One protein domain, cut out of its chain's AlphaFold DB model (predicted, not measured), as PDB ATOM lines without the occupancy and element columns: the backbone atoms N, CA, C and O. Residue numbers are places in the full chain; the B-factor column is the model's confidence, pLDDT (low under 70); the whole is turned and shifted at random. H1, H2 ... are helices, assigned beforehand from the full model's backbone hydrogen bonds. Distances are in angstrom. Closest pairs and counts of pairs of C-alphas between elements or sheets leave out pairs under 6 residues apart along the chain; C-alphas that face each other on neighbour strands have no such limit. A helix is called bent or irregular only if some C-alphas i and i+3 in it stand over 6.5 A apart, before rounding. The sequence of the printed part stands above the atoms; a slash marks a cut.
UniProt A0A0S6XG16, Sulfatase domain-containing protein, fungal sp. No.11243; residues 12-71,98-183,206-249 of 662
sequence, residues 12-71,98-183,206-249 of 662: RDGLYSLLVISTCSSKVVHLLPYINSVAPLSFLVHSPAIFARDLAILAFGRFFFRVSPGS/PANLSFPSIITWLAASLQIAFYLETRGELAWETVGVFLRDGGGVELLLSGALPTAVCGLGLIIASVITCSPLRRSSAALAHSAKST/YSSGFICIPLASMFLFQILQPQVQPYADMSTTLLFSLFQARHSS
ATOM      1  N   ARG A  12     246.447 206.225 182.456       72.50
ATOM      2  CA  ARG A  12     247.226 205.184 181.770       72.50
ATOM      3  C   ARG A  12     247.168 203.830 182.470       72.50
ATOM      4  O   ARG A  12     247.094 202.808 181.794       72.50
ATOM      5  N   ASP A  13     247.190 203.815 183.801       74.81
ATOM      6  CA  ASP A  13     247.031 202.577 184.569       74.81
ATOM      7  C   ASP A  13     245.618 202.001 184.379       74.81
ATOM      8  O   ASP A  13     245.475 200.793 184.189       74.81
ATOM      9  N   GLY A  14     244.596 202.864 184.335       78.25
ATOM     10  CA  GLY A  14     243.217 202.471 184.032       78.25
ATOM     11  C   GLY A  14     243.050 201.892 182.621       78.25
ATOM     12  O   GLY A  14     242.450 200.833 182.459       78.25
ATOM     13  N   LEU A  15     243.642 202.527 181.603       81.12
ATOM     14  CA  LEU A  15     243.610 202.039 180.215       81.12
ATOM     15  C   LEU A  15     244.340 200.699 180.041       81.12
ATOM     16  O   LEU A  15     243.869 199.838 179.297       81.12
ATOM     17  N   TYR A  16     245.463 200.498 180.735       84.94
ATOM     18  CA  TYR A  16     246.157 199.210 180.742       84.94
ATOM     19  C   TYR A  16     245.328 198.122 181.435       84.94
ATOM     20  O   TYR A  16     245.215 197.016 180.917       84.94
ATOM     21  N   SER A  17     244.718 198.441 182.581       86.44
ATOM     22  CA  SER A  17     243.821 197.520 183.287       86.44
ATOM     23  C   SER A  17     242.639 197.108 182.404       86.44
ATOM     24  O   SER A  17     242.319 195.925 182.309       86.44
ATOM     25  N   LEU A  18     242.066 198.064 181.664       87.94
ATOM     26  CA  LEU A  18     240.967 197.811 180.736       87.94
ATOM     27  C   LEU A  18     241.399 196.873 179.605       87.94
ATOM     28  O   LEU A  18     240.711 195.895 179.341       87.94
ATOM     29  N   LEU A  19     242.572 197.108 179.007       89.38
ATOM     30  CA  LEU A  19     243.129 196.226 177.978       89.38
ATOM     31  C   LEU A  19     243.319 194.790 178.495       89.38
ATOM     32  O   LEU A  19     242.948 193.844 177.804       89.38
ATOM     33  N   VAL A  20     243.873 194.626 179.703       91.12
ATOM     34  CA  VAL A  20     244.081 193.307 180.327       91.12
ATOM     35  C   VAL A  20     242.754 192.588 180.525       91.12
ATOM     36  O   VAL A  20     242.609 191.451 180.086       91.12
ATOM     37  N   ILE A  21     241.783 193.246 181.160       93.56
ATOM     38  CA  ILE A  21     240.487 192.636 181.458       93.56
ATOM     39  C   ILE A  21     239.734 192.291 180.175       93.56
ATOM     40  O   ILE A  21     239.280 191.162 180.040       93.56
ATOM     41  N   SER A  22     239.671 193.198 179.200       93.88
ATOM     42  CA  SER A  22     238.987 192.936 177.931       93.88
ATOM     43  C   SER A  22     239.631 191.800 177.132       93.88
ATOM     44  O   SER A  22     238.911 190.937 176.639       93.88
ATOM     45  N   THR A  23     240.968 191.743 177.064       92.44
ATOM     46  CA  THR A  23     241.689 190.654 176.374       92.44
ATOM     47  C   THR A  23     241.428 189.312 177.057       92.44
ATOM     48  O   THR A  23     241.050 188.348 176.400       92.44
ATOM     49  N   CYS A  24     241.563 189.247 178.386       93.38
ATOM     50  CA  CYS A  24     241.332 188.015 179.135       93.38
ATOM     51  C   CYS A  24     239.872 187.548 179.048       93.38
ATOM     52  O   CYS A  24     239.629 186.364 178.849       93.38
ATOM     53  N   SER A  25     238.900 188.454 179.186       93.62
ATOM     54  CA  SER A  25     237.478 188.101 179.115       93.62
ATOM     55  C   SER A  25     237.071 187.616 177.724       93.62
ATOM     56  O   SER A  25     236.380 186.607 177.626       93.62
ATOM     57  N   SER A  26     237.538 188.277 176.660       92.69
ATOM     58  CA  SER A  26     237.333 187.808 175.284       92.69
ATOM     59  C   SER A  26     237.975 186.436 175.061       92.69
ATOM     60  O   SER A  26     237.315 185.530 174.561       92.69
ATOM     61  N   LYS A  27     239.211 186.227 175.538       93.19
ATOM     62  CA  LYS A  27     239.896 184.933 175.432       93.19
ATOM     63  C   LYS A  27     239.154 183.812 176.157       93.19
ATOM     64  O   LYS A  27     239.099 182.699 175.652       93.19
ATOM     65  N   VAL A  28     238.572 184.089 177.325       92.31
ATOM     66  CA  VAL A  28     237.734 183.107 178.027       92.31
ATOM     67  C   VAL A  28     236.551 182.714 177.153       92.31
ATOM     68  O   VAL A  28     236.353 181.523 176.954       92.31
ATOM     69  N   VAL A  29     235.814 183.683 176.598       90.75
ATOM     70  CA  VAL A  29     234.668 183.407 175.714       90.75
ATOM     71  C   VAL A  29     235.079 182.589 174.489       90.75
ATOM     72  O   VAL A  29     234.444 181.577 174.222       90.75
ATOM     73  N   HIS A  30     236.174 182.960 173.827       89.75
ATOM     74  CA  HIS A  30     236.730 182.234 172.679       89.75
ATOM     75  C   HIS A  30     237.105 180.775 173.008       89.75
ATOM     76  O   HIS A  30     236.990 179.882 172.177       89.75
ATOM     77  N   LEU A  31     237.528 180.492 174.246       89.62
ATOM     78  CA  LEU A  31     237.909 179.139 174.668       89.62
ATOM     79  C   LEU A  31     236.735 178.286 175.180       89.62
ATOM     80  O   LEU A  31     236.883 177.066 175.269       89.62
ATOM     81  N   LEU A  32     235.584 178.881 175.521       87.88
ATOM     82  CA  LEU A  32     234.432 178.148 176.067       87.88
ATOM     83  C   LEU A  32     233.910 177.034 175.135       87.88
ATOM     84  O   LEU A  32     233.682 175.934 175.651       87.88
ATOM     85  N   PRO A  33     233.771 177.237 173.806       84.19
ATOM     86  CA  PRO A  33     233.326 176.182 172.888       84.19
ATOM     87  C   PRO A  33     234.229 174.939 172.888       84.19
ATOM     88  O   PRO A  33     233.782 173.833 172.588       84.19
ATOM     89  N   TYR A  34     235.500 175.096 173.268       84.56
ATOM     90  CA  TYR A  34     236.506 174.037 173.222       84.56
ATOM     91  C   TYR A  34     236.588 173.186 174.491       84.56
ATOM     92  O   TYR A  34     237.219 172.129 174.460       84.56
ATOM     93  N   ILE A  35     235.949 173.600 175.594       83.12
ATOM     94  CA  ILE A  35     236.077 172.940 176.908       83.12
ATOM     95  C   ILE A  35     235.706 171.453 176.856       83.12
ATOM     96  O   ILE A  35     236.359 170.641 177.507       83.12
ATOM     97  N   ASN A  36     234.686 171.097 176.073       78.69
ATOM     98  CA  ASN A  36     234.230 169.709 175.941       78.69
ATOM     99  C   ASN A  36     234.808 168.995 174.709       78.69
ATOM    100  O   ASN A  36     234.684 167.779 174.595       78.69
ATOM    101  N   SER A  37     235.441 169.742 173.802       79.75
ATOM    102  CA  SER A  37     235.924 169.247 172.507       79.75
ATOM    103  C   SER A  37     237.412 168.890 172.531       79.75
ATOM    104  O   SER A  37     237.877 168.107 171.707       79.75
ATOM    105  N   VAL A  38     238.178 169.450 173.476       83.81
ATOM    106  CA  VAL A  38     239.623 169.228 173.612       83.81
ATOM    107  C   VAL A  38     239.924 168.500 174.917       83.81
ATOM    108  O   VAL A  38     239.512 168.922 175.995       83.81
ATOM    109  N   ALA A  39     240.703 167.418 174.839       86.19
ATOM    110  CA  ALA A  39     241.130 166.683 176.024       86.19
ATOM    111  C   ALA A  39     241.911 167.603 176.994       86.19
ATOM    112  O   ALA A  39     242.835 168.297 176.551       86.19
ATOM    113  N   PRO A  40     241.635 167.573 178.315       87.06
ATOM    114  CA  PRO A  40     242.270 168.477 179.279       87.06
ATOM    115  C   PRO A  40     243.804 168.437 179.259       87.06
ATOM    116  O   PRO A  40     244.460 169.467 179.402       87.06
ATOM    117  N   LEU A  41     244.388 167.255 179.039       85.94
ATOM    118  CA  LEU A  41     245.840 167.093 178.952       85.94
ATOM    119  C   LEU A  41     246.421 167.813 177.727       85.94
ATOM    120  O   LEU A  41     247.426 168.510 177.849       85.94
ATOM    121  N   SER A  42     245.772 167.692 176.569       82.12
ATOM    122  CA  SER A  42     246.201 168.370 175.345       82.12
ATOM    123  C   SER A  42     246.072 169.886 175.478       82.12
ATOM    124  O   SER A  42     246.982 170.617 175.092       82.12
ATOM    125  N   PHE A  43     244.995 170.365 176.110       85.69
ATOM    126  CA  PHE A  43     244.844 171.782 176.437       85.69
ATOM    127  C   PHE A  43     245.993 172.289 177.320       85.69
ATOM    128  O   PHE A  43     246.582 173.325 177.023       85.69
ATOM    129  N   LEU A  44     246.363 171.549 178.372       85.56
ATOM    130  CA  LEU A  44     247.469 171.925 179.260       85.56
ATOM    131  C   LEU A  44     248.812 171.982 178.524       85.56
ATOM    132  O   LEU A  44     249.539 172.965 178.674       85.56
ATOM    133  N   VAL A  45     249.119 170.972 177.703       83.94
ATOM    134  CA  VAL A  45     250.363 170.900 176.918       83.94
ATOM    135  C   VAL A  45     250.470 172.068 175.934       83.94
ATOM    136  O   VAL A  45     251.534 172.677 175.817       83.94
ATOM    137  N   HIS A  46     249.372 172.423 175.263       82.75
ATOM    138  CA  HIS A  46     249.353 173.502 174.273       82.75
ATOM    139  C   HIS A  46     249.041 174.886 174.861       82.75
ATOM    140  O   HIS A  46     249.159 175.886 174.150       82.75
ATOM    141  N   SER A  47     248.720 174.983 176.157       83.56
ATOM    142  CA  SER A  47     248.373 176.247 176.816       83.56
ATOM    143  C   SER A  47     249.408 177.368 176.629       83.56
ATOM    144  O   SER A  47     248.983 178.495 176.361       83.56
ATOM    145  N   PRO A  48     250.741 177.131 176.646       83.50
ATOM    146  CA  PRO A  48     251.700 178.210 176.410       83.50
ATOM    147  C   PRO A  48     251.555 178.828 175.016       83.50
ATOM    148  O   PRO A  48     251.633 180.046 174.885       83.50
ATOM    149  N   ALA A  49     251.290 178.012 173.990       79.88
ATOM    150  CA  ALA A  49     251.081 178.486 172.624       79.88
ATOM    151  C   ALA A  49     249.725 179.197 172.470       79.88
ATOM    152  O   ALA A  49     249.658 180.248 171.836       79.88
ATOM    153  N   ILE A  50     248.673 178.673 173.112       86.12
ATOM    154  CA  ILE A  50     247.318 179.251 173.097       86.12
ATOM    155  C   ILE A  50     247.316 180.691 173.632       86.12
ATOM    156  O   ILE A  50     246.653 181.553 173.057       86.12
ATOM    157  N   PHE A  51     248.067 180.967 174.704       87.81
ATOM    158  CA  PHE A  51     248.097 182.282 175.361       87.81
ATOM    159  C   PHE A  51     249.295 183.164 174.967       87.81
ATOM    160  O   PHE A  51     249.376 184.314 175.405       87.81
ATOM    161  N   ALA A  52     250.237 182.674 174.152       82.94
ATOM    162  CA  ALA A  52     251.457 183.413 173.806       82.94
ATOM    163  C   ALA A  52     251.160 184.783 173.168       82.94
ATOM    164  O   ALA A  52     251.792 185.783 173.520       82.94
ATOM    165  N   ARG A  53     250.184 184.840 172.250       82.81
ATOM    166  CA  ARG A  53     249.799 186.080 171.554       82.81
ATOM    167  C   ARG A  53     249.168 187.089 172.512       82.81
ATOM    168  O   ARG A  53     249.552 188.258 172.496       82.81
ATOM    169  N   ASP A  54     248.283 186.628 173.394       88.06
ATOM    170  CA  ASP A  54     247.656 187.465 174.419       88.06
ATOM    171  C   ASP A  54     248.715 188.049 175.364       88.06
ATOM    172  O   ASP A  54     248.774 189.260 175.574       88.06
ATOM    173  N   LEU A  55     249.627 187.213 175.872       84.88
ATOM    174  CA  LEU A  55     250.710 187.649 176.758       84.88
ATOM    175  C   LEU A  55     251.610 188.700 176.105       84.88
ATOM    176  O   LEU A  55     252.023 189.653 176.770       84.88
ATOM    177  N   ALA A  56     251.896 188.562 174.812       79.69
ATOM    178  CA  ALA A  56     252.696 189.534 174.087       79.69
ATOM    179  C   ALA A  56     251.979 190.876 173.894       79.69
ATOM    180  O   ALA A  56     252.597 191.922 174.104       79.69
ATOM    181  N   ILE A  57     250.679 190.865 173.575       82.62
ATOM    182  CA  ILE A  57     249.850 192.079 173.518       82.62
ATOM    183  C   ILE A  57     249.862 192.790 174.870       82.62
ATOM    184  O   ILE A  57     250.081 194.002 174.933       82.62
ATOM    185  N   LEU A  58     249.686 192.049 175.965       85.38
ATOM    186  CA  LEU A  58     249.694 192.622 177.310       85.38
ATOM    187  C   LEU A  58     251.082 193.159 177.694       85.38
ATOM    188  O   LEU A  58     251.186 194.248 178.262       85.38
ATOM    189  N   ALA A  59     252.162 192.457 177.342       78.88
ATOM    190  CA  ALA A  59     253.530 192.926 177.559       78.88
ATOM    191  C   ALA A  59     253.831 194.213 176.768       78.88
ATOM    192  O   ALA A  59     254.365 195.177 177.330       78.88
ATOM    193  N   PHE A  60     253.431 194.265 175.495       75.94
ATOM    194  CA  PHE A  60     253.586 195.444 174.645       75.94
ATOM    195  C   PHE A  60     252.747 196.620 175.155       75.94
ATOM    196  O   PHE A  60     253.267 197.725 175.326       75.94
ATOM    197  N   GLY A  61     251.481 196.376 175.503       75.06
ATOM    198  CA  GLY A  61     250.607 197.364 176.128       75.06
ATOM    199  C   GLY A  61     251.229 197.927 177.405       75.06
ATOM    200  O   GLY A  61     251.287 199.142 177.592       75.06
ATOM    201  N   ARG A  62     251.803 197.072 178.263       75.31
ATOM    202  CA  ARG A  62     252.457 197.516 179.502       75.31
ATOM    203  C   ARG A  62     253.616 198.462 179.237       75.31
ATOM    204  O   ARG A  62     253.758 199.432 179.986       75.31
ATOM    205  N   PHE A  63     254.441 198.158 178.235       69.75
ATOM    206  CA  PHE A  63     255.543 199.011 177.801       69.75
ATOM    207  C   PHE A  63     255.009 200.351 177.289       69.75
ATOM    208  O   PHE A  63     255.390 201.401 177.808       69.75
ATOM    209  N   PHE A  64     254.050 200.313 176.365       68.44
ATOM    210  CA  PHE A  64     253.472 201.491 175.725       68.44
ATOM    211  C   PHE A  64     252.825 202.462 176.729       68.44
ATOM    212  O   PHE A  64     253.085 203.664 176.689       68.44
ATOM    213  N   PHE A  65     252.080 201.954 177.719       69.44
ATOM    214  CA  PHE A  65     251.452 202.780 178.760       69.44
ATOM    215  C   PHE A  65     252.424 203.275 179.856       69.44
ATOM    216  O   PHE A  65     252.070 204.179 180.616       69.44
ATOM    217  N   ARG A  66     253.657 202.739 179.947       66.19
ATOM    218  CA  ARG A  66     254.699 203.175 180.911       66.19
ATOM    219  C   ARG A  66     255.615 204.277 180.381       66.19
ATOM    220  O   ARG A  66     256.213 204.983 181.191       66.19
ATOM    221  N   VAL A  67     255.752 204.432 179.063       55.75
ATOM    222  CA  VAL A  67     256.664 205.429 178.477       55.75
ATOM    223  C   VAL A  67     256.109 206.840 178.699       55.75
ATOM    224  O   VAL A  67     255.062 207.219 178.173       55.75
ATOM    225  N   SER A  68     256.804 207.634 179.516       45.34
ATOM    226  CA  SER A  68     256.429 209.023 179.803       45.34
ATOM    227  C   SER A  68     256.624 209.904 178.554       45.34
ATOM    228  O   SER A  68     257.666 209.772 177.893       45.34
ATOM    229  N   PRO A  69     255.671 210.797 178.210       39.75
ATOM    230  CA  PRO A  69     255.807 211.694 177.071       39.75
ATOM    231  C   PRO A  69     256.902 212.716 177.408       39.75
ATOM    232  O   PRO A  69     256.731 213.546 178.292       39.75
ATOM    233  N   GLY A  70     258.063 212.588 176.759       43.00
ATOM    234  CA  GLY A  70     259.248 213.421 177.015       43.00
ATOM    235  C   GLY A  70     260.542 212.652 177.306       43.00
ATOM    236  O   GLY A  70     261.598 213.264 177.436       43.00
ATOM    237  N   SER A  71     260.510 211.318 177.384       42.28
ATOM    238  CA  SER A  71     261.735 210.517 177.526       42.28
ATOM    239  C   SER A  71     262.410 210.249 176.171       42.28
ATOM    240  O   SER A  71     261.744 210.024 175.164       42.28
ATOM    241  N   PRO A  98     246.258 212.950 172.398       45.00
ATOM    242  CA  PRO A  98     246.066 211.963 173.472       45.00
ATOM    243  C   PRO A  98     245.011 210.884 173.157       45.00
ATOM    244  O   PRO A  98     245.005 209.848 173.822       45.00
ATOM    245  N   ALA A  99     244.194 211.075 172.115       45.09
ATOM    246  CA  ALA A  99     243.219 210.104 171.615       45.09
ATOM    247  C   ALA A  99     243.841 208.783 171.104       45.09
ATOM    248  O   ALA A  99     243.201 207.733 171.152       45.09
ATOM    249  N   ASN A 100     245.111 208.792 170.678       53.00
ATOM    250  CA  ASN A 100     245.759 207.607 170.098       53.00
ATOM    251  C   ASN A 100     246.282 206.606 171.144       53.00
ATOM    252  O   ASN A 100     246.459 205.429 170.837       53.00
ATOM    253  N   LEU A 101     246.501 207.036 172.396       56.44
ATOM    254  CA  LEU A 101     246.954 206.134 173.466       56.44
ATOM    255  C   LEU A 101     245.809 205.253 173.986       56.44
ATOM    256  O   LEU A 101     246.035 204.133 174.431       56.44
ATOM    257  N   SER A 102     244.577 205.759 173.930       65.00
ATOM    258  CA  SER A 102     243.375 205.058 174.380       65.00
ATOM    259  C   SER A 102     242.799 204.096 173.344       65.00
ATOM    260  O   SER A 102     242.005 203.233 173.712       65.00
ATOM    261  N   PHE A 103     243.202 204.204 172.073       76.62
ATOM    262  CA  PHE A 103     242.588 203.461 170.974       76.62
ATOM    263  C   PHE A 103     242.628 201.929 171.157       76.62
ATOM    264  O   PHE A 103     241.552 201.334 171.125       76.62
ATOM    265  N   PRO A 104     243.775 201.271 171.453       80.06
ATOM    266  CA  PRO A 104     243.805 199.814 171.628       80.06
ATOM    267  C   PRO A 104     242.945 199.334 172.801       80.06
ATOM    268  O   PRO A 104     242.259 198.322 172.691       80.06
ATOM    269  N   SER A 105     242.937 200.065 173.918       84.50
ATOM    270  CA  SER A 105     242.123 199.710 175.084       84.50
ATOM    271  C   SER A 105     240.629 199.876 174.808       84.50
ATOM    272  O   SER A 105     239.853 199.001 175.172       84.50
ATOM    273  N   ILE A 106     240.225 200.971 174.154       85.19
ATOM    274  CA  ILE A 106     238.815 201.252 173.844       85.19
ATOM    275  C   ILE A 106     238.283 200.262 172.807       85.19
ATOM    276  O   ILE A 106     237.202 199.714 173.007       85.19
ATOM    277  N   ILE A 107     239.027 200.003 171.726       85.50
ATOM    278  CA  ILE A 107     238.560 199.096 170.672       85.50
ATOM    279  C   ILE A 107     238.467 197.653 171.177       85.50
ATOM    280  O   ILE A 107     237.463 196.992 170.935       85.50
ATOM    281  N   THR A 108     239.453 197.196 171.962       88.94
ATOM    282  CA  THR A 108     239.413 195.864 172.591       88.94
ATOM    283  C   THR A 108     238.264 195.771 173.586       88.94
ATOM    284  O   THR A 108     237.609 194.740 173.662       88.94
ATOM    285  N   TRP A 109     237.986 196.838 174.343       92.50
ATOM    286  CA  TRP A 109     236.859 196.879 175.273       92.50
ATOM    287  C   TRP A 109     235.512 196.797 174.562       92.50
ATOM    288  O   TRP A 109     234.684 195.973 174.949       92.50
ATOM    289  N   LEU A 110     235.295 197.604 173.523       89.25
ATOM    290  CA  LEU A 110     234.052 197.583 172.757       89.25
ATOM    291  C   LEU A 110     233.837 196.212 172.109       89.25
ATOM    292  O   LEU A 110     232.772 195.619 172.261       89.25
ATOM    293  N   ALA A 111     234.871 195.681 171.457       88.56
ATOM    294  CA  ALA A 111     234.808 194.381 170.813       88.56
ATOM    295  C   ALA A 111     234.605 193.243 171.828       88.56
ATOM    296  O   ALA A 111     233.714 192.423 171.652       88.56
ATOM    297  N   ALA A 112     235.321 193.232 172.957       92.12
ATOM    298  CA  ALA A 112     235.098 192.231 174.002       92.12
ATOM    299  C   ALA A 112     233.678 192.320 174.583       92.12
ATOM    300  O   ALA A 112     233.063 191.294 174.852       92.12
ATOM    301  N   SER A 113     233.135 193.532 174.744       91.69
ATOM    302  CA  SER A 113     231.758 193.737 175.217       91.69
ATOM    303  C   SER A 113     230.741 193.137 174.247       91.69
ATOM    304  O   SER A 113     229.844 192.422 174.686       91.69
ATOM    305  N   LEU A 114     230.921 193.382 172.943       88.69
ATOM    306  CA  LEU A 114     230.095 192.814 171.876       88.69
ATOM    307  C   LEU A 114     230.209 191.286 171.825       88.69
ATOM    308  O   LEU A 114     229.190 190.612 171.791       88.69
ATOM    309  N   GLN A 115     231.423 190.730 171.882       89.44
ATOM    310  CA  GLN A 115     231.646 189.280 171.835       89.44
ATOM    311  C   GLN A 115     231.022 188.566 173.041       89.44
ATOM    312  O   GLN A 115     230.389 187.528 172.877       89.44
ATOM    313  N   ILE A 116     231.173 189.118 174.251       90.12
ATOM    314  CA  ILE A 116     230.570 188.542 175.462       90.12
ATOM    315  C   ILE A 116     229.046 188.617 175.377       90.12
ATOM    316  O   ILE A 116     228.383 187.622 175.651       90.12
ATOM    317  N   ALA A 117     228.490 189.769 174.995       87.50
ATOM    318  CA  ALA A 117     227.048 189.930 174.846       87.50
ATOM    319  C   ALA A 117     226.482 188.966 173.798       87.50
ATOM    320  O   ALA A 117     225.539 188.236 174.086       87.50
ATOM    321  N   PHE A 118     227.118 188.890 172.627       83.75
ATOM    322  CA  PHE A 118     226.743 187.966 171.565       83.75
ATOM    323  C   PHE A 118     226.797 186.509 172.031       83.75
ATOM    324  O   PHE A 118     225.860 185.762 171.774       83.75
ATOM    325  N   TYR A 119     227.831 186.106 172.774       85.56
ATOM    326  CA  TYR A 119     227.938 184.750 173.317       85.56
ATOM    327  C   TYR A 119     226.894 184.453 174.400       85.56
ATOM    328  O   TYR A 119     226.395 183.333 174.499       85.56
ATOM    329  N   LEU A 120     226.555 185.432 175.242       81.88
ATOM    330  CA  LEU A 120     225.515 185.262 176.257       81.88
ATOM    331  C   LEU A 120     224.133 185.079 175.631       81.88
ATOM    332  O   LEU A 120     223.359 184.272 176.147       81.88
ATOM    333  N   GLU A 121     223.863 185.786 174.534       75.50
ATOM    334  CA  GLU A 121     222.617 185.661 173.783       75.50
ATOM    335  C   GLU A 121     222.605 184.383 172.941       75.50
ATOM    336  O   GLU A 121     221.752 183.533 173.143       75.50
ATOM    337  N   THR A 122     223.570 184.201 172.039       73.19
ATOM    338  CA  THR A 122     223.534 183.157 170.994       73.19
ATOM    339  C   THR A 122     224.195 181.838 171.381       73.19
ATOM    340  O   THR A 122     224.022 180.846 170.682       73.19
ATOM    341  N   ARG A 123     225.007 181.815 172.449       76.19
ATOM    342  CA  ARG A 123     225.959 180.726 172.760       76.19
ATOM    343  C   ARG A 123     227.001 180.448 171.668       76.19
ATOM    344  O   ARG A 123     227.799 179.528 171.834       76.19
ATOM    345  N   GLY A 124     227.027 181.246 170.604       74.25
ATOM    346  CA  GLY A 124     228.025 181.217 169.547       74.25
ATOM    347  C   GLY A 124     229.110 182.268 169.759       74.25
ATOM    348  O   GLY A 124     228.948 183.235 170.507       74.25
ATOM    349  N   GLU A 125     230.240 182.079 169.089       77.19
ATOM    350  CA  GLU A 125     231.278 183.098 169.013       77.19
ATOM    351  C   GLU A 125     231.029 184.036 167.827       77.19
ATOM    352  O   GLU A 125     230.647 183.604 166.741       77.19
ATOM    353  N   LEU A 126     231.268 185.335 168.031       74.88
ATOM    354  CA  LEU A 126     231.273 186.300 166.940       74.88
ATOM    355  C   LEU A 126     232.567 186.139 166.127       74.88
ATOM    356  O   LEU A 126     233.644 186.509 166.599       74.88
ATOM    357  N   ALA A 127     232.456 185.626 164.903       74.56
ATOM    358  CA  ALA A 127     233.575 185.534 163.971       74.56
ATOM    359  C   ALA A 127     233.968 186.940 163.481       74.56
ATOM    360  O   ALA A 127     233.358 187.512 162.581       74.56
ATOM    361  N   TRP A 128     234.986 187.537 164.107       76.38
ATOM    362  CA  TRP A 128     235.394 188.919 163.820       76.38
ATOM    363  C   TRP A 128     235.815 189.147 162.367       76.38
ATOM    364  O   TRP A 128     235.585 190.231 161.838       76.38
ATOM    365  N   GLU A 129     236.366 188.127 161.713       66.31
ATOM    366  CA  GLU A 129     236.715 188.135 160.288       66.31
ATOM    367  C   GLU A 129     235.515 188.358 159.358       66.31
ATOM    368  O   GLU A 129     235.680 188.901 158.269       66.31
ATOM    369  N   THR A 130     234.301 188.031 159.805       65.94
ATOM    370  CA  THR A 130     233.079 188.133 158.999       65.94
ATOM    371  C   THR A 130     232.151 189.266 159.436       65.94
ATOM    372  O   THR A 130     231.108 189.495 158.825       65.94
ATOM    373  N   VAL A 131     232.553 190.065 160.433       69.50
ATOM    374  CA  VAL A 131     231.804 191.247 160.907       69.50
ATOM    375  C   VAL A 131     231.533 192.255 159.787       69.50
ATOM    376  O   VAL A 131     230.517 192.950 159.817       69.50
ATOM    377  N   GLY A 132     232.388 192.302 158.761       64.62
ATOM    378  CA  GLY A 132     232.150 193.107 157.562       64.62
ATOM    379  C   GLY A 132     230.827 192.779 156.856       64.62
ATOM    380  O   GLY A 132     230.183 193.697 156.358       64.62
ATOM    381  N   VAL A 133     230.391 191.514 156.868       64.94
ATOM    382  CA  VAL A 133     229.103 191.080 156.299       64.94
ATOM    383  C   VAL A 133     227.948 191.640 157.135       64.94
ATOM    384  O   VAL A 133     227.076 192.324 156.607       64.94
ATOM    385  N   PHE A 134     228.004 191.480 158.462       66.31
ATOM    386  CA  PHE A 134     226.971 191.997 159.370       66.31
ATOM    387  C   PHE A 134     226.786 193.517 159.294       66.31
ATOM    388  O   PHE A 134     225.676 194.002 159.479       66.31
ATOM    389  N   LEU A 135     227.860 194.277 159.051       68.81
ATOM    390  CA  LEU A 135     227.802 195.741 158.965       68.81
ATOM    391  C   LEU A 135     227.321 196.262 157.605       68.81
ATOM    392  O   LEU A 135     226.894 197.413 157.523       68.81
ATOM    393  N   ARG A 136     227.424 195.455 156.543       68.88
ATOM    394  CA  ARG A 136     226.948 195.818 155.199       68.88
ATOM    395  C   ARG A 136     225.455 195.545 155.022       68.88
ATOM    396  O   ARG A 136     224.811 196.252 154.251       68.88
ATOM    397  N   ASP A 137     224.914 194.595 155.779       69.38
ATOM    398  CA  ASP A 137     223.537 194.131 155.634       69.38
ATOM    399  C   ASP A 137     222.614 194.680 156.729       69.38
ATOM    400  O   ASP A 137     222.899 194.592 157.925       69.38
ATOM    401  N   GLY A 138     221.452 195.210 156.332       70.56
ATOM    402  CA  GLY A 138     220.492 195.816 157.262       70.56
ATOM    403  C   GLY A 138     220.008 194.851 158.351       70.56
ATOM    404  O   GLY A 138     219.896 195.247 159.510       70.56
ATOM    405  N   GLY A 139     219.795 193.574 158.011       72.06
ATOM    406  CA  GLY A 139     219.436 192.540 158.989       72.06
ATOM    407  C   GLY A 139     220.573 192.212 159.964       72.06
ATOM    408  O   GLY A 139     220.321 191.940 161.136       72.06
ATOM    409  N   GLY A 140     221.829 192.288 159.511       72.12
ATOM    410  CA  GLY A 140     223.003 192.079 160.362       72.12
ATOM    411  C   GLY A 140     223.194 193.219 161.361       72.12
ATOM    412  O   GLY A 140     223.481 192.979 162.536       72.12
ATOM    413  N   VAL A 141     222.945 194.457 160.929       75.31
ATOM    414  CA  VAL A 141     222.950 195.629 161.810       75.31
ATOM    415  C   VAL A 141     221.817 195.546 162.834       75.31
ATOM    416  O   VAL A 141     222.068 195.774 164.016       75.31
ATOM    417  N   GLU A 142     220.595 195.175 162.429       74.88
ATOM    418  CA  GLU A 142     219.482 194.943 163.367       74.88
ATOM    419  C   GLU A 142     219.837 193.884 164.421       74.88
ATOM    420  O   GLU A 142     219.606 194.112 165.610       74.88
ATOM    421  N   LEU A 143     220.465 192.773 164.018       74.75
ATOM    422  CA  LEU A 143     220.932 191.736 164.942       74.75
ATOM    423  C   LEU A 143     221.939 192.291 165.957       74.75
ATOM    424  O   LEU A 143     221.765 192.103 167.161       74.75
ATOM    425  N   LEU A 144     222.966 193.012 165.499       72.75
ATOM    426  CA  LEU A 144     223.970 193.609 166.385       72.75
ATOM    427  C   LEU A 144     223.346 194.637 167.343       72.75
ATOM    428  O   LEU A 144     223.706 194.691 168.521       72.75
ATOM    429  N   LEU A 145     222.390 195.435 166.857       72.69
ATOM    430  CA  LEU A 145     221.682 196.436 167.658       72.69
ATOM    431  C   LEU A 145     220.698 195.815 168.656       72.69
ATOM    432  O   LEU A 145     220.516 196.373 169.739       72.69
ATOM    433  N   SER A 146     220.109 194.657 168.347       69.81
ATOM    434  CA  SER A 146     219.245 193.924 169.284       69.81
ATOM    435  C   SER A 146     219.987 193.552 170.576       69.81
ATOM    436  O   SER A 146     219.408 193.566 171.662       69.81
ATOM    437  N   GLY A 147     221.306 193.352 170.483       72.31
ATOM    438  CA  GLY A 147     222.207 193.104 171.606       72.31
ATOM    439  C   GLY A 147     222.757 194.362 172.294       72.31
ATOM    440  O   GLY A 147     223.658 194.240 173.129       72.31
ATOM    441  N   ALA A 148     222.272 195.572 171.984       80.12
ATOM    442  CA  ALA A 148     222.857 196.816 172.502       80.12
ATOM    443  C   ALA A 148     222.796 196.929 174.035       80.12
ATOM    444  O   ALA A 148     223.774 197.336 174.664       80.12
ATOM    445  N   LEU A 149     221.673 196.542 174.654       82.81
ATOM    446  CA  LEU A 149     221.527 196.577 176.113       82.81
ATOM    447  C   LEU A 149     222.452 195.554 176.807       82.81
ATOM    448  O   LEU A 149     223.234 195.982 177.661       82.81
ATOM    449  N   PRO A 150     222.454 194.255 176.436       84.44
ATOM    450  CA  PRO A 150     223.451 193.298 176.922       84.44
ATOM    451  C   PRO A 150     224.892 193.785 176.724       84.44
ATOM    452  O   PRO A 150     225.692 193.730 177.655       84.44
ATOM    453  N   THR A 151     225.210 194.359 175.558       86.81
ATOM    454  CA  THR A 151     226.538 194.919 175.254       86.81
ATOM    455  C   THR A 151     226.914 196.046 176.212       86.81
ATOM    456  O   THR A 151     228.027 196.058 176.737       86.81
ATOM    457  N   ALA A 152     225.995 196.974 176.491       87.75
ATOM    458  CA  ALA A 152     226.228 198.063 177.436       87.75
ATOM    459  C   ALA A 152     226.450 197.543 178.866       87.75
ATOM    460  O   ALA A 152     227.356 198.011 179.561       87.75
ATOM    461  N   VAL A 153     225.670 196.543 179.292       90.88
ATOM    462  CA  VAL A 153     225.816 195.894 180.604       90.88
ATOM    463  C   VAL A 153     227.163 195.175 180.713       90.88
ATOM    464  O   VAL A 153     227.888 195.381 181.688       90.88
ATOM    465  N   CYS A 154     227.546 194.389 179.703       91.75
ATOM    466  CA  CYS A 154     228.851 193.733 179.631       91.75
ATOM    467  C   CYS A 154     229.992 194.759 179.644       91.75
ATOM    468  O   CYS A 154     230.946 194.609 180.409       91.75
ATOM    469  N   GLY A 155     229.867 195.839 178.870       91.25
ATOM    470  CA  GLY A 155     230.857 196.910 178.812       91.25
ATOM    471  C   GLY A 155     231.048 197.621 180.147       91.25
ATOM    472  O   GLY A 155     232.190 197.819 180.574       91.25
ATOM    473  N   LEU A 156     229.957 197.935 180.853       91.81
ATOM    474  CA  LEU A 156     230.014 198.491 182.205       91.81
ATOM    475  C   LEU A 156     230.662 197.504 183.188       91.81
ATOM    476  O   LEU A 156     231.508 197.902 183.990       91.81
ATOM    477  N   GLY A 157     230.324 196.216 183.090       91.25
ATOM    478  CA  GLY A 157     230.936 195.151 183.885       91.25
ATOM    479  C   GLY A 157     232.455 195.073 183.706       91.25
ATOM    480  O   GLY A 157     233.189 195.021 184.695       91.25
ATOM    481  N   LEU A 158     232.945 195.148 182.462       92.69
ATOM    482  CA  LEU A 158     234.382 195.171 182.160       92.69
ATOM    483  C   LEU A 158     235.075 196.424 182.718       92.69
ATOM    484  O   LEU A 158     236.188 196.323 183.236       92.69
ATOM    485  N   ILE A 159     234.423 197.593 182.671       88.94
ATOM    486  CA  ILE A 159     234.951 198.830 183.271       88.94
ATOM    487  C   ILE A 159     235.072 198.679 184.791       88.94
ATOM    488  O   ILE A 159     236.129 198.969 185.353       88.94
ATOM    489  N   ILE A 160     234.026 198.189 185.462       86.56
ATOM    490  CA  ILE A 160     234.035 197.974 186.915       86.56
ATOM    491  C   ILE A 160     235.139 196.980 187.299       86.56
ATOM    492  O   ILE A 160     235.945 197.261 188.190       86.56
ATOM    493  N   ALA A 161     235.236 195.853 186.587       89.56
ATOM    494  CA  ALA A 161     236.286 194.861 186.796       89.56
ATOM    495  C   ALA A 161     237.687 195.460 186.587       89.56
ATOM    496  O   ALA A 161     238.587 195.219 187.394       89.56
ATOM    497  N   SER A 162     237.872 196.297 185.564       89.25
ATOM    498  CA  SER A 162     239.119 197.024 185.310       89.25
ATOM    499  C   SER A 162     239.492 197.966 186.457       89.25
ATOM    500  O   SER A 162     240.641 197.962 186.900       89.25
ATOM    501  N   VAL A 163     238.542 198.728 187.004       83.06
ATOM    502  CA  VAL A 163     238.802 199.640 188.132       83.06
ATOM    503  C   VAL A 163     239.208 198.866 189.388       83.06
ATOM    504  O   VAL A 163     240.199 199.216 190.036       83.06
ATOM    505  N   ILE A 164     238.501 197.776 189.702       84.88
ATOM    506  CA  ILE A 164     238.795 196.917 190.862       84.88
ATOM    507  C   ILE A 164     240.183 196.269 190.725       84.88
ATOM    508  O   ILE A 164     240.959 196.214 191.685       84.88
ATOM    509  N   THR A 165     240.526 195.801 189.524       83.81
ATOM    510  CA  THR A 165     241.774 195.066 189.262       83.81
ATOM    511  C   THR A 165     242.974 195.961 188.950       83.81
ATOM    512  O   THR A 165     244.112 195.499 189.029       83.81
ATOM    513  N   CYS A 166     242.777 197.259 188.709       80.44
ATOM    514  CA  CYS A 166     243.849 198.192 188.358       80.44
ATOM    515  C   CYS A 166     244.972 198.227 189.413       80.44
ATOM    516  O   CYS A 166     246.159 198.095 189.104       80.44
ATOM    517  N   SER A 167     244.610 198.346 190.692       75.25
ATOM    518  CA  SER A 167     245.563 198.390 191.810       75.25
ATOM    519  C   SER A 167     246.384 197.101 191.996       75.25
ATOM    520  O   SER A 167     247.608 197.200 192.170       75.25
ATOM    521  N   PRO A 168     245.788 195.890 192.007       80.56
ATOM    522  CA  PRO A 168     246.559 194.648 192.042       80.56
ATOM    523  C   PRO A 168     247.363 194.413 190.755       80.56
ATOM    524  O   PRO A 168     248.546 194.100 190.858       80.56
ATOM    525  N   LEU A 169     246.810 194.663 189.561       80.06
ATOM    526  CA  LEU A 169     247.534 194.503 188.289       80.06
ATOM    527  C   LEU A 169     248.762 195.413 188.205       80.06
ATOM    528  O   LEU A 169     249.832 194.999 187.744       80.06
ATOM    529  N   ARG A 170     248.665 196.646 188.710       74.62
ATOM    530  CA  ARG A 170     249.810 197.558 188.800       74.62
ATOM    531  C   ARG A 170     250.917 196.996 189.693       74.62
ATOM    532  O   ARG A 170     252.084 197.047 189.305       74.62
ATOM    533  N   ARG A 171     250.562 196.446 190.860       75.06
ATOM    534  CA  ARG A 171     251.517 195.846 191.808       75.06
ATOM    535  C   ARG A 171     252.166 194.588 191.235       75.06
ATOM    536  O   ARG A 171     253.390 194.505 191.220       75.06
ATOM    537  N   SER A 172     251.373 193.671 190.691       73.25
ATOM    538  CA  SER A 172     251.869 192.426 190.096       73.25
ATOM    539  C   SER A 172     252.748 192.689 188.874       73.25
ATOM    540  O   SER A 172     253.841 192.143 188.772       73.25
ATOM    541  N   SER A 173     252.348 193.603 187.983       69.62
ATOM    542  CA  SER A 173     253.169 193.975 186.819       69.62
ATOM    543  C   SER A 173     254.452 194.727 187.196       69.62
ATOM    544  O   SER A 173     255.443 194.669 186.469       69.62
ATOM    545  N   ALA A 174     254.472 195.454 188.317       69.69
ATOM    546  CA  ALA A 174     255.696 196.040 188.860       69.69
ATOM    547  C   ALA A 174     256.621 194.973 189.461       69.69
ATOM    548  O   ALA A 174     257.815 194.993 189.176       69.69
ATOM    549  N   ALA A 175     256.072 194.016 190.212       70.62
ATOM    550  CA  ALA A 175     256.825 192.907 190.792       70.62
ATOM    551  C   ALA A 175     257.429 191.985 189.719       70.62
ATOM    552  O   ALA A 175     258.610 191.660 189.793       70.62
ATOM    553  N   LEU A 176     256.662 191.634 188.682       69.00
ATOM    554  CA  LEU A 176     257.153 190.854 187.541       69.00
ATOM    555  C   LEU A 176     258.266 191.588 186.797       69.00
ATOM    556  O   LEU A 176     259.300 190.998 186.497       69.00
ATOM    557  N   ALA A 177     258.094 192.891 186.555       66.69
ATOM    558  CA  ALA A 177     259.125 193.682 185.897       66.69
ATOM    559  C   ALA A 177     260.414 193.772 186.732       66.69
ATOM    560  O   ALA A 177     261.514 193.718 186.185       66.69
ATOM    561  N   HIS A 178     260.278 193.871 188.056       66.88
ATOM    562  CA  HIS A 178     261.402 193.852 188.985       66.88
ATOM    563  C   HIS A 178     262.102 192.486 189.013       66.88
ATOM    564  O   HIS A 178     263.326 192.432 188.952       66.88
ATOM    565  N   SER A 179     261.335 191.393 189.052       66.19
ATOM    566  CA  SER A 179     261.851 190.019 189.053       66.19
ATOM    567  C   SER A 179     262.600 189.689 187.757       66.19
ATOM    568  O   SER A 179     263.740 189.229 187.785       66.19
ATOM    569  N   ALA A 180     262.026 190.040 186.603       62.50
ATOM    570  CA  ALA A 180     262.691 189.888 185.311       62.50
ATOM    571  C   ALA A 180     264.011 190.679 185.252       62.50
ATOM    572  O   ALA A 180     265.016 190.179 184.749       62.50
ATOM    573  N   LYS A 181     264.036 191.891 185.826       62.84
ATOM    574  CA  LYS A 181     265.245 192.718 185.918       62.84
ATOM    575  C   LYS A 181     266.318 192.087 186.811       62.84
ATOM    576  O   LYS A 181     267.485 192.122 186.434       62.84
ATOM    577  N   SER A 182     265.952 191.509 187.958       65.19
ATOM    578  CA  SER A 182     266.917 190.837 188.840       65.19
ATOM    579  C   SER A 182     267.502 189.570 188.215       65.19
ATOM    580  O   SER A 182     268.683 189.299 188.400       65.19
ATOM    581  N   THR A 183     266.708 188.832 187.437       62.78
ATOM    582  CA  THR A 183     267.143 187.577 186.807       62.78
ATOM    583  C   THR A 183     267.995 187.815 185.558       62.78
ATOM    584  O   THR A 183     268.986 187.122 185.358       62.78
ATOM    585  N   TYR A 206     267.999 198.233 178.771       45.09
ATOM    586  CA  TYR A 206     267.211 197.061 179.167       45.09
ATOM    587  C   TYR A 206     265.806 197.028 178.537       45.09
ATOM    588  O   TYR A 206     265.128 196.004 178.619       45.09
ATOM    589  N   SER A 207     265.370 198.105 177.869       46.62
ATOM    590  CA  SER A 207     264.109 198.137 177.111       46.62
ATOM    591  C   SER A 207     264.116 197.187 175.912       46.62
ATOM    592  O   SER A 207     263.074 196.637 175.572       46.62
ATOM    593  N   SER A 208     265.283 196.947 175.308       45.59
ATOM    594  CA  SER A 208     265.444 196.039 174.166       45.59
ATOM    595  C   SER A 208     265.154 194.587 174.557       45.59
ATOM    596  O   SER A 208     264.404 193.907 173.872       45.59
ATOM    597  N   GLY A 209     265.657 194.118 175.707       49.16
ATOM    598  CA  GLY A 209     265.405 192.753 176.195       49.16
ATOM    599  C   GLY A 209     263.940 192.498 176.572       49.16
ATOM    600  O   GLY A 209     263.420 191.414 176.328       49.16
ATOM    601  N   PHE A 210     263.245 193.518 177.087       52.22
ATOM    602  CA  PHE A 210     261.821 193.438 177.433       52.22
ATOM    603  C   PHE A 210     260.890 193.287 176.225       52.22
ATOM    604  O   PHE A 210     259.761 192.837 176.395       52.22
ATOM    605  N   ILE A 211     261.349 193.665 175.030       53.81
ATOM    606  CA  ILE A 211     260.588 193.575 173.777       53.81
ATOM    607  C   ILE A 211     261.065 192.372 172.953       53.81
ATOM    608  O   ILE A 211     260.246 191.618 172.434       53.81
ATOM    609  N   CYS A 212     262.377 192.132 172.890       56.72
ATOM    610  CA  CYS A 212     262.948 191.042 172.101       56.72
ATOM    611  C   CYS A 212     262.621 189.653 172.663       56.72
ATOM    612  O   CYS A 212     262.446 188.732 171.877       56.72
ATOM    613  N   ILE A 213     262.508 189.479 173.987       61.53
ATOM    614  CA  ILE A 213     262.186 188.170 174.585       61.53
ATOM    615  C   ILE A 213     260.734 187.755 174.285       61.53
ATOM    616  O   ILE A 213     260.551 186.648 173.784       61.53
ATOM    617  N   PRO A 214     259.705 188.611 174.488       56.62
ATOM    618  CA  PRO A 214     258.345 188.306 174.050       56.62
ATOM    619  C   PRO A 214     258.262 188.045 172.549       56.62
ATOM    620  O   PRO A 214     257.687 187.041 172.158       56.62
ATOM    621  N   LEU A 215     258.894 188.872 171.708       61.38
ATOM    622  CA  LEU A 215     258.857 188.694 170.252       61.38
ATOM    623  C   LEU A 215     259.565 187.412 169.784       61.38
ATOM    624  O   LEU A 215     259.033 186.698 168.941       61.38
ATOM    625  N   ALA A 216     260.722 187.075 170.360       64.69
ATOM    626  CA  ALA A 216     261.419 185.823 170.065       64.69
ATOM    627  C   ALA A 216     260.636 184.607 170.578       64.69
ATOM    628  O   ALA A 216     260.574 183.587 169.895       64.69
ATOM    629  N   SER A 217     259.988 184.721 171.743       60.72
ATOM    630  CA  SER A 217     259.102 183.674 172.256       60.72
ATOM    631  C   SER A 217     257.848 183.518 171.396       60.72
ATOM    632  O   SER A 217     257.481 182.394 171.093       60.72
ATOM    633  N   MET A 218     257.244 184.609 170.911       64.38
ATOM    634  CA  MET A 218     256.127 184.561 169.963       64.38
ATOM    635  C   MET A 218     256.531 183.855 168.675       64.38
ATOM    636  O   MET A 218     255.797 182.988 168.221       64.38
ATOM    637  N   PHE A 219     257.691 184.195 168.110       66.81
ATOM    638  CA  PHE A 219     258.192 183.575 166.885       66.81
ATOM    639  C   PHE A 219     258.472 182.079 167.084       66.81
ATOM    640  O   PHE A 219     258.047 181.251 166.283       66.81
ATOM    641  N   LEU A 220     259.109 181.713 168.201       66.94
ATOM    642  CA  LEU A 220     259.367 180.317 168.553       66.94
ATOM    643  C   LEU A 220     258.062 179.537 168.786       66.94
ATOM    644  O   LEU A 220     257.914 178.434 168.273       66.94
ATOM    645  N   PHE A 221     257.099 180.111 169.512       65.12
ATOM    646  CA  PHE A 221     255.805 179.474 169.752       65.12
ATOM    647  C   PHE A 221     254.954 179.398 168.483       65.12
ATOM    648  O   PHE A 221     254.269 178.401 168.319       65.12
ATOM    649  N   GLN A 222     255.036 180.360 167.558       63.09
ATOM    650  CA  GLN A 222     254.373 180.278 166.248       63.09
ATOM    651  C   GLN A 222     254.931 179.146 165.376       63.09
ATOM    652  O   GLN A 222     254.163 178.486 164.683       63.09
ATOM    653  N   ILE A 223     256.244 178.893 165.432       64.50
ATOM    654  CA  ILE A 223     256.889 177.792 164.698       64.50
ATOM    655  C   ILE A 223     256.568 176.432 165.330       64.50
ATOM    656  O   ILE A 223     256.366 175.452 164.620       64.50
ATOM    657  N   LEU A 224     256.524 176.363 166.663       63.62
ATOM    658  CA  LEU A 224     256.266 175.123 167.405       63.62
ATOM    659  C   LEU A 224     254.772 174.811 167.577       63.62
ATOM    660  O   LEU A 224     254.421 173.742 168.078       63.62
ATOM    661  N   GLN A 225     253.886 175.735 167.205       64.81
ATOM    662  CA  GLN A 225     252.449 175.554 167.335       64.81
ATOM    663  C   GLN A 225     251.936 174.543 166.298       64.81
ATOM    664  O   GLN A 225     252.236 174.682 165.109       64.81
ATOM    665  N   PRO A 226     251.093 173.573 166.702       61.59
ATOM    666  CA  PRO A 226     250.346 172.771 165.748       61.59
ATOM    667  C   PRO A 226     249.445 173.697 164.922       61.59
ATOM    668  O   PRO A 226     248.508 174.287 165.454       61.59
ATOM    669  N   GLN A 227     249.703 173.801 163.618       66.00
ATOM    670  CA  GLN A 227     248.842 174.521 162.662       66.00
ATOM    671  C   GLN A 227     247.533 173.765 162.367       66.00
ATOM    672  O   GLN A 227     246.773 174.123 161.476       66.00
ATOM    673  N   VAL A 228     247.279 172.686 163.106       67.62
ATOM    674  CA  VAL A 228     246.105 171.835 162.962       67.62
ATOM    675  C   VAL A 228     244.988 172.394 163.842       67.62
ATOM    676  O   VAL A 228     245.211 172.737 165.010       67.62
ATOM    677  N   GLN A 229     243.780 172.473 163.289       71.31
ATOM    678  CA  GLN A 229     242.574 172.790 164.051       71.31
ATOM    679  C   GLN A 229     242.377 171.765 165.188       71.31
ATOM    680  O   GLN A 229     242.650 170.579 164.984       71.31
ATOM    681  N   PRO A 230     241.942 172.173 166.395       77.88
ATOM    682  CA  PRO A 230     241.445 173.503 166.770       77.88
ATOM    683  C   PRO A 230     242.508 174.474 167.331       77.88
ATOM    684  O   PRO A 230     242.205 175.623 167.632       77.88
ATOM    685  N   TYR A 231     243.765 174.049 167.515       78.94
ATOM    686  CA  TYR A 231     244.753 174.826 168.286       78.94
ATOM    687  C   TYR A 231     245.196 176.125 167.609       78.94
ATOM    688  O   TYR A 231     245.572 177.079 168.295       78.94
ATOM    689  N   ALA A 232     245.195 176.153 166.274       76.44
ATOM    690  CA  ALA A 232     245.470 177.358 165.500       76.44
ATOM    691  C   ALA A 232     244.433 178.447 165.806       76.44
ATOM    692  O   ALA A 232     244.821 179.561 166.173       76.44
ATOM    693  N   ASP A 233     243.148 178.088 165.759       81.06
ATOM    694  CA  ASP A 233     242.047 178.998 166.059       81.06
ATOM    695  C   ASP A 233     242.069 179.444 167.523       81.06
ATOM    696  O   ASP A 233     242.192 180.635 167.788       81.06
ATOM    697  N   MET A 234     242.170 178.500 168.468       86.00
ATOM    698  CA  MET A 234     242.232 178.788 169.912       86.00
ATOM    699  C   MET A 234     243.333 179.781 170.306       86.00
ATOM    700  O   MET A 234     243.251 180.413 171.360       86.00
ATOM    701  N   SER A 235     244.409 179.892 169.520       85.06
ATOM    702  CA  SER A 235     245.526 180.816 169.770       85.06
ATOM    703  C   SER A 235     245.288 182.244 169.286       85.06
ATOM    704  O   SER A 235     246.097 183.131 169.578       85.06
ATOM    705  N   THR A 236     244.214 182.475 168.532       83.31
ATOM    706  CA  THR A 236     243.836 183.800 168.052       83.31
ATOM    707  C   THR A 236     243.532 184.721 169.234       83.31
ATOM    708  O   THR A 236     243.338 184.306 170.383       83.31
ATOM    709  N   THR A 237     243.625 186.020 168.976       85.69
ATOM    710  CA  THR A 237     243.440 187.058 169.986       85.69
ATOM    711  C   THR A 237     242.646 188.185 169.362       85.69
ATOM    712  O   THR A 237     242.863 188.524 168.198       85.69
ATOM    713  N   LEU A 238     241.751 188.784 170.141       85.50
ATOM    714  CA  LEU A 238     240.740 189.716 169.654       85.50
ATOM    715  C   LEU A 238     241.312 190.852 168.796       85.50
ATOM    716  O   LEU A 238     240.792 191.147 167.727       85.50
ATOM    717  N   LEU A 239     242.412 191.475 169.229       82.00
ATOM    718  CA  LEU A 239     243.050 192.556 168.467       82.00
ATOM    719  C   LEU A 239     243.604 192.094 167.119       82.00
ATOM    720  O   LEU A 239     243.606 192.868 166.166       82.00
ATOM    721  N   PHE A 240     244.081 190.852 167.042       79.69
ATOM    722  CA  PHE A 240     244.571 190.287 165.795       79.69
ATOM    723  C   PHE A 240     243.408 189.950 164.864       79.69
ATOM    724  O   PHE A 240     243.466 190.328 163.701       79.69
ATOM    725  N   SER A 241     242.328 189.364 165.384       78.56
ATOM    726  CA  SER A 241     241.117 189.083 164.604       78.56
ATOM    727  C   SER A 241     240.472 190.372 164.077       78.56
ATOM    728  O   SER A 241     240.128 190.453 162.904       78.56
ATOM    729  N   LEU A 242     240.412 191.437 164.889       78.31
ATOM    730  CA  LEU A 242     239.971 192.772 164.453       78.31
ATOM    731  C   LEU A 242     240.884 193.377 163.378       78.31
ATOM    732  O   LEU A 242     240.417 194.059 162.466       78.31
ATOM    733  N   PHE A 243     242.199 193.170 163.496       74.44
ATOM    734  CA  PHE A 243     243.158 193.650 162.506       74.44
ATOM    735  C   PHE A 243     243.045 192.874 161.189       74.44
ATOM    736  O   PHE A 243     243.082 193.493 160.126       74.44
ATOM    737  N   GLN A 244     242.875 191.551 161.252       70.06
ATOM    738  CA  GLN A 244     242.649 190.698 160.087       70.06
ATOM    739  C   GLN A 244     241.342 191.057 159.388       70.06
ATOM    740  O   GLN A 244     241.382 191.329 158.199       70.06
ATOM    741  N   ALA A 245     240.242 191.233 160.124       69.00
ATOM    742  CA  ALA A 245     238.947 191.643 159.574       69.00
ATOM    743  C   ALA A 245     238.998 192.925 158.719       69.00
ATOM    744  O   ALA A 245     238.174 193.125 157.832       69.00
ATOM    745  N   ARG A 246     239.967 193.817 158.972       65.56
ATOM    746  CA  ARG A 246     240.184 195.029 158.166       65.56
ATOM    747  C   ARG A 246     240.890 194.758 156.831       65.56
ATOM    748  O   ARG A 246     240.757 195.567 155.917       65.56
ATOM    749  N   HIS A 247     241.690 193.701 156.756       60.94
ATOM    750  CA  HIS A 247     242.547 193.384 155.613       60.94
ATOM    751  C   HIS A 247     242.053 192.186 154.797       60.94
ATOM    752  O   HIS A 247     242.479 192.056 153.655       60.94
ATOM    753  N   SER A 248     241.162 191.354 155.342       54.69
ATOM    754  CA  SER A 248     240.523 190.264 154.609       54.69
ATOM    755  C   SER A 248     239.677 190.836 153.467       54.69
ATOM    756  O   SER A 248     238.672 191.513 153.702       54.69
ATOM    757  N   SER A 249     240.078 190.593 152.220       50.56
ATOM    758  CA  SER A 249     239.211 190.813 151.061       50.56
ATOM    759  C   SER A 249     238.229 189.650 150.944       50.56
ATOM    760  O   SER A 249     238.631 188.499 151.097       50.56
TER     761      SER A 249
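Overview. This is residues 12 to 71, 98 to 183 and 206 to 249 of the 662 residues of the protein "Sulfatase domain-containing protein" of fungal sp. No.11243 (UniProt A0A0S6XG16). A long bent helix, H6, crosses one side of a layer of four helices, H7, H2, H1 and H3, set side by side in that order; its arm H6a packs on H1 and H3, while H6b reaches toward H7. On the layer's opposite side lie H8 and H9, with H4 packed on H9, and H5 at one end leads from H4 back to H6a. The 190 printed residues hold nine named helices, H1 to H9 in chain order, and no named strand: all helix. The whole is compact, with a radius of gyration of the C-alphas of 17.6 A and spans of 55 by 40 by 32 A.

Along the chain. Find C-alpha 148 at (222.857, 196.816, 172.502), where H6, residues 148 to 183, begins. Assigned as one helix by its hydrogen bonds, it is bent: C-alphas 164 and 167 are 7.0 A apart, and arms H6a, residues 148 to 164, and H6b, 167 to 183, measure 24.3 A and 24.7 A. H1 runs 34.0 A over residues 12 to 34, from C-alpha 12 at (247.226, 205.184, 181.770). H2 covers residues 40 to 66, 36.9 A; H3, 99 to 122, 33.4 A; H7, 206 to 224, 27.2 A. Shorter are H4, residues 128 to 136; H5, 138 to 146; H8, 231 to 234; and H9, 238 to 247, ending at (242.547, 193.384, 155.613).

Arrangement. Look at Leu 18 and Ser 162, the closest C-alphas of H1 and H6a, 5.0 A apart; these helices touch at a steep tilt of 57 degrees. H1 is the hub. It touches H3 at a shallow tilt of 29 degrees, the same way, closest at C-alphas 19 and 105, 4.6 A. H1 and H2 form a helical hairpin, closest at C-alphas 12 and 65, 5.7 A; H2 touches H1 with residues 54 to 66 alone. H7 touches H2, closest at C-alphas 49 and 221, 5.6 A. H6b and H7 are near each other, with 6 pairs of C-alphas within 10 A. H9 touches H4, closest at C-alphas 129 and 245, 4.2 A. H4 and H5 touch only at the corner, closest at C-alphas 134 and 140, 4.1 A. H8 and H2 only just touch, with 3 pairs of C-alphas within 8 A. Each O i to N i+4 pair is within hydrogen-bond range in H5, H6a and H6b; H1 has 17 of 19, H2 19 of 23, H3 17 of 20, H7 14 of 15, H9 4 of 6, and H4 2 of 5, beside 4 of 6 O i to N i+3 pairs.

Size, cuts and confidence. The C-alphas farthest apart, those of Gly 138 and Ser 182, stand 56.4 A apart. Residues 72 to 97 and 184 to 205 are not printed; the gaps are 16.2 A and 12.2 A. Of the links printed whole, none is long. Mean pLDDT of the printed part is 75.7, and residues 206 to 228 are among those under 70.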